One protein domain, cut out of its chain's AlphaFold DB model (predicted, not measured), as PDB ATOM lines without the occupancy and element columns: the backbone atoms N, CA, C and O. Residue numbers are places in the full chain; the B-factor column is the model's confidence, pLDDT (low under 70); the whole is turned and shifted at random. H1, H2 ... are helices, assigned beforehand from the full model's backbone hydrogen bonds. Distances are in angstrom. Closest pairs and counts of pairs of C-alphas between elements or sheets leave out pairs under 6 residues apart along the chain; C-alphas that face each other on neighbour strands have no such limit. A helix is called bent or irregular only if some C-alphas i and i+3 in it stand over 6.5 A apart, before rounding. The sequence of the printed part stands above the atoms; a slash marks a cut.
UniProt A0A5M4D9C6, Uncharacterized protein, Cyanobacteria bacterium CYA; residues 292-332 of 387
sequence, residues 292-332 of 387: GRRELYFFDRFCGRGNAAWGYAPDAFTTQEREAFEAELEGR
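Overview. This is residues 292 to 332 of the 387 residues of an uncharacterized protein of Cyanobacteria bacterium CYA (UniProt A0A5M4D9C6). A sharply kinked helix, H1, meets the middle of a second helix, H2, with its early residues 294 to 298, and the link between them, residues 310 to 318, runs back past H1 to the start of H2. The kink, 77 degrees near residue 303, turns the later part of H1 aside. The printed part has 41 residues with two named helices, H1 then H2, and no named strand; its class is all helix. It is only just compact, close to loose, with a radius of gyration of the C-alphas of 10.5 A, and only just elongated, spanning 30 by 20 by 15 A.

Along the chain. H1, residues 293 to 309, is 21.3 A long and begins with C-alpha 293 at (25.385, -38.899, 23.501). It is irregular: C-alphas 302 and 305 are 7.9 A apart. H2, residues 319 to 331, is 18.5 A long and ends with C-alpha 331 at (30.339, -55.857, 19.922).

Arrangement. H1 touches H2 with residues 294 to 298 alone, and H2 touches H1 with residues 322 to 325 alone. Their closest C-alphas, those of Arg 294 and Phe 325, are 6.4 A apart. Their lines are about perpendicular, at 86 degrees, that of H1 being a rough one. Every O i to N i+4 pair is within hydrogen-bond range in H2, and 11 of 13 are in H1.

Size, cuts and confidence. The C-alphas of Gly 311 and Gly 331, the two farthest apart, are 31.4 A from each other. The printed part has no cut, and the link from H1 to H2 is short. The mean pLDDT of the printed part is 96.2, and no printed residue is under 70.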
ATOM      1  N   GLY A 292      20.536 -39.633  24.051       97.44
ATOM      2  CA  GLY A 292      21.805 -39.464  24.741       97.44
ATOM      3  C   GLY A 292      22.978 -39.348  23.766       97.44
ATOM      4  O   GLY A 292      22.865 -39.540  22.554       97.44
ATOM      5  N   ARG A 293      24.163 -39.055  24.309       98.06
ATOM      6  CA  ARG A 293      25.385 -38.899  23.501       98.06
ATOM      7  C   ARG A 293      25.746 -40.153  22.711       98.06
ATOM      8  O   ARG A 293      26.185 -40.049  21.572       98.06
ATOM      9  N   ARG A 294      25.527 -41.326  23.296       97.06
ATOM     10  CA  ARG A 294      25.734 -42.615  22.637       97.06
ATOM     11  C   ARG A 294      24.837 -42.760  21.404       97.06
ATOM     12  O   ARG A 294      25.311 -43.103  20.326       97.06
ATOM     13  N   GLU A 295      23.548 -42.455  21.541       97.81
ATOM     14  CA  GLU A 295      22.575 -42.520  20.449       97.81
ATOM     15  C   GLU A 295      22.898 -41.530  19.325       97.81
ATOM     16  O   GLU A 295      22.817 -41.885  18.148       97.81
ATOM     17  N   LEU A 296      23.294 -40.307  19.687       98.44
ATOM     18  CA  LEU A 296      23.738 -39.290  18.734       98.44
ATOM     19  C   LEU A 296      24.990 -39.748  17.974       98.44
ATOM     20  O   LEU A 296      25.057 -39.583  16.758       98.44
ATOM     21  N   TYR A 297      25.944 -40.395  18.655       98.25
ATOM     22  CA  TYR A 297      27.125 -40.965  18.002       98.25
ATOM     23  C   TYR A 297      26.742 -42.040  16.985       98.25
ATOM     24  O   TYR A 297      27.202 -42.002  15.844       98.25
ATOM     25  N   PHE A 298      25.861 -42.973  17.364       97.50
ATOM     26  CA  PHE A 298      25.391 -44.016  16.449       97.50
ATOM     27  C   PHE A 298      24.685 -43.405  15.244       97.50
ATOM     28  O   PHE A 298      24.938 -43.809  14.111       97.50
ATOM     29  N   PHE A 299      23.838 -42.397  15.464       98.25
ATOM     30  CA  PHE A 299      23.209 -41.679  14.368       98.25
ATOM     31  C   PHE A 299      24.257 -41.086  13.420       98.25
ATOM     32  O   PHE A 299      24.221 -41.374  12.223       98.25
ATOM     33  N   ASP A 300      25.217 -40.316  13.927       98.12
ATOM     34  CA  ASP A 300      26.227 -39.664  13.093       98.12
ATOM     35  C   ASP A 300      27.108 -40.665  12.344       98.12
ATOM     36  O   ASP A 300      27.430 -40.457  11.168       98.12
ATOM     37  N   ARG A 301      27.427 -41.795  12.979       97.06
ATOM     38  CA  ARG A 301      28.224 -42.874  12.394       97.06
ATOM     39  C   ARG A 301      27.602 -43.464  11.126       97.06
ATOM     40  O   ARG A 301      28.347 -43.816  10.205       97.06
ATOM     41  N   PHE A 302      26.273 -43.587  11.070       96.69
ATOM     42  CA  PHE A 302      25.551 -44.178   9.931       96.69
ATOM     43  C   PHE A 302      24.939 -43.137   8.988       96.69
ATOM     44  O   PHE A 302      24.905 -43.333   7.773       96.69
ATOM     45  N   CYS A 303      24.455 -42.033   9.544       97.25
ATOM     46  CA  CYS A 303      23.584 -41.071   8.879       97.25
ATOM     47  C   CYS A 303      24.157 -39.649   8.832       97.25
ATOM     48  O   CYS A 303      23.600 -38.808   8.127       97.25
ATOM     49  N   GLY A 304      25.271 -39.367   9.520       96.94
ATOM     50  CA  GLY A 304      25.811 -38.012   9.677       96.94
ATOM     51  C   GLY A 304      26.092 -37.309   8.348       96.94
ATOM     52  O   GLY A 304      25.717 -36.154   8.170       96.94
ATOM     53  N   ARG A 305      26.649 -38.017   7.352       95.88
ATOM     54  CA  ARG A 305      26.884 -37.448   6.010       95.88
ATOM     55  C   ARG A 305      25.584 -37.052   5.302       95.88
ATOM     56  O   ARG A 305      25.532 -35.992   4.684       95.88
ATOM     57  N   GLY A 306      24.553 -37.896   5.372       94.81
ATOM     58  CA  GLY A 306      23.246 -37.604   4.776       94.81
ATOM     59  C   GLY A 306      22.555 -36.435   5.478       94.81
ATOM     60  O   GLY A 306      22.045 -35.530   4.820       94.81
ATOM     61  N   ASN A 307      22.621 -36.405   6.811       97.25
ATOM     62  CA  ASN A 307      22.051 -35.328   7.616       97.25
ATOM     63  C   ASN A 307      22.761 -33.987   7.361       97.25
ATOM     64  O   ASN A 307      22.108 -32.956   7.204       97.25
ATOM     65  N   ALA A 308      24.089 -34.013   7.223       96.25
ATOM     66  CA  ALA A 308      24.893 -32.850   6.859       96.25
ATOM     67  C   ALA A 308      24.570 -32.330   5.456       96.25
ATOM     68  O   ALA A 308      24.498 -31.117   5.270       96.25
ATOM     69  N   ALA A 309      24.304 -33.216   4.488       94.56
ATOM     70  CA  ALA A 309      23.829 -32.792   3.173       94.56
ATOM     71  C   ALA A 309      22.515 -32.001   3.297       94.56
ATOM     72  O   ALA A 309      22.385 -30.949   2.682       94.56
ATOM     73  N   TRP A 310      21.595 -32.431   4.171       94.69
ATOM     74  CA  TRP A 310      20.364 -31.709   4.548       94.69
ATOM     75  C   TRP A 310      20.589 -30.425   5.357       94.69
ATOM     76  O   TRP A 310      19.623 -29.758   5.723       94.69
ATOM     77  N   GLY A 311      21.839 -30.029   5.591       95.56
ATOM     78  CA  GLY A 311      22.210 -28.802   6.288       95.56
ATOM     79  C   GLY A 311      22.207 -28.928   7.810       95.56
ATOM     80  O   GLY A 311      22.295 -27.908   8.493       95.56
ATOM     81  N   TYR A 312      22.086 -30.133   8.368       97.31
ATOM     82  CA  TYR A 312      22.137 -30.351   9.815       97.31
ATOM     83  C   TYR A 312      23.561 -30.687  10.251       97.31
ATOM     84  O   TYR A 312      24.156 -31.650   9.774       97.31
ATOM     85  N   ALA A 313      24.114 -29.888  11.164       97.75
ATOM     86  CA  ALA A 313      25.467 -30.106  11.656       97.75
ATOM     87  C   ALA A 313      25.577 -31.447  12.413       97.75
ATOM     88  O   ALA A 313      24.661 -31.769  13.183       97.75
ATOM     89  N   PRO A 314      26.683 -32.195  12.219       97.44
ATOM     90  CA  PRO A 314      26.980 -33.369  13.028       97.44
ATOM     91  C   PRO A 314      27.265 -32.961  14.477       97.44
ATOM     92  O   PRO A 314      27.692 -31.836  14.757       97.44
ATOM     93  N   ASP A 315      27.045 -33.892  15.392       97.75
ATOM     94  CA  ASP A 315      27.390 -33.759  16.795       97.75
ATOM     95  C   ASP A 315      28.906 -33.914  17.018       97.75
ATOM     96  O   ASP A 315      29.644 -34.561  16.266       97.75
ATOM     97  N   ALA A 316      29.400 -33.289  18.088       97.56
ATOM     98  CA  ALA A 316      30.799 -33.376  18.485       97.56
ATOM     99  C   ALA A 316      31.016 -34.469  19.546       97.56
ATOM    100  O   ALA A 316      30.277 -34.585  20.533       97.56
ATOM    101  N   PHE A 317      32.088 -35.244  19.364       97.81
ATOM    102  CA  PHE A 317      32.487 -36.331  20.258       97.81
ATOM    103  C   PHE A 317      33.971 -36.256  20.582       97.81
ATOM    104  O   PHE A 317      34.790 -36.092  19.669       97.81
ATOM    105  N   THR A 318      34.295 -36.390  21.869       98.38
ATOM    106  CA  THR A 318      35.674 -36.538  22.345       98.38
ATOM    107  C   THR A 318      36.259 -37.863  21.859       98.38
ATOM    108  O   THR A 318      35.524 -38.788  21.512       98.38
ATOM    109  N   THR A 319      37.587 -37.978  21.841       98.19
ATOM    110  CA  THR A 319      38.268 -39.222  21.449       98.19
ATOM    111  C   THR A 319      37.827 -40.404  22.312       98.19
ATOM    112  O   THR A 319      37.461 -41.440  21.768       98.19
ATOM    113  N   GLN A 320      37.754 -40.214  23.634       98.00
ATOM    114  CA  GLN A 320      37.341 -41.256  24.578       98.00
ATOM    115  C   GLN A 320      35.924 -41.774  24.290       98.00
ATOM    116  O   GLN A 320      35.671 -42.971  24.360       98.00
ATOM    117  N   GLU A 321      34.994 -40.881  23.953       98.19
ATOM    118  CA  GLU A 321      33.621 -41.274  23.625       98.19
ATOM    119  C   GLU A 321      33.545 -42.025  22.304       98.19
ATOM    120  O   GLU A 321      32.835 -43.020  22.219       98.19
ATOM    121  N   ARG A 322      34.295 -41.585  21.287       98.19
ATOM    122  CA  ARG A 322      34.364 -42.289  19.998       98.19
ATOM    123  C   ARG A 322      34.879 -43.710  20.188       98.19
ATOM    124  O   ARG A 322      34.253 -44.638  19.699       98.19
ATOM    125  N   GLU A 323      35.972 -43.879  20.928       97.25
ATOM    126  CA  GLU A 323      36.551 -45.196  21.217       97.25
ATOM    127  C   GLU A 323      35.574 -46.086  21.993       97.25
ATOM    128  O   GLU A 323      35.344 -47.232  21.609       97.25
ATOM    129  N   ALA A 324      34.948 -45.552  23.049       97.06
ATOM    130  CA  ALA A 324      33.993 -46.301  23.858       97.06
ATOM    131  C   ALA A 324      32.758 -46.737  23.053       97.06
ATOM    132  O   ALA A 324      32.327 -47.886  23.146       97.06
ATOM    133  N   PHE A 325      32.186 -45.833  22.254       97.44
ATOM    134  CA  PHE A 325      30.980 -46.117  21.483       97.44
ATOM    135  C   PHE A 325      31.255 -46.970  20.235       97.44
ATOM    136  O   PHE A 325      30.404 -47.780  19.872       97.44
ATOM    137  N   GLU A 326      32.422 -46.844  19.588       96.38
ATOM    138  CA  GLU A 326      32.808 -47.727  18.473       96.38
ATOM    139  C   GLU A 326      33.031 -49.162  18.968       96.38
ATOM    140  O   GLU A 326      32.500 -50.094  18.368       96.38
ATOM    141  N   ALA A 327      33.706 -49.352  20.110       94.88
ATOM    142  CA  ALA A 327      33.875 -50.678  20.711       94.88
ATOM    143  C   ALA A 327      32.522 -51.341  21.040       94.88
ATOM    144  O   ALA A 327      32.348 -52.550  20.876       94.88
ATOM    145  N   GLU A 328      31.532 -50.550  21.467       94.62
ATOM    146  CA  GLU A 328      30.175 -51.046  21.690       94.62
ATOM    147  C   GLU A 328      29.478 -51.465  20.382       94.62
ATOM    148  O   GLU A 328      28.790 -52.488  20.348       94.62
ATOM    149  N   LEU A 329      29.659 -50.696  19.302       91.62
ATOM    150  CA  LEU A 329      29.130 -51.025  17.975       91.62
ATOM    151  C   LEU A 329      29.759 -52.297  17.407       91.62
ATOM    152  O   LEU A 329      29.035 -53.128  16.868       91.62
ATOM    153  N   GLU A 330      31.070 -52.478  17.550       91.44
ATOM    154  CA  GLU A 330      31.776 -53.686  17.100       91.44
ATOM    155  C   GLU A 330      31.299 -54.940  17.843       91.44
ATOM    156  O   GLU A 330      31.190 -56.017  17.256       91.44
ATOM    157  N   GLY A 331      30.948 -54.794  19.125       89.12
ATOM    158  CA  GLY A 331      30.339 -55.857  19.922       89.12
ATOM    159  C   GLY A 331      28.901 -56.201  19.514       89.12
ATOM    160  O   GLY A 331      28.406 -57.278  19.858       89.12
ATOM    161  N   ARG A 332      28.211 -55.325  18.768       81.50
ATOM    162  CA  ARG A 332      26.888 -55.619  18.209       81.50
ATOM    163  C   ARG A 332      27.062 -56.429  16.929       81.50
ATOM    164  O   ARG A 332      27.355 -55.891  15.865       81.50
TER     165      ARG A 332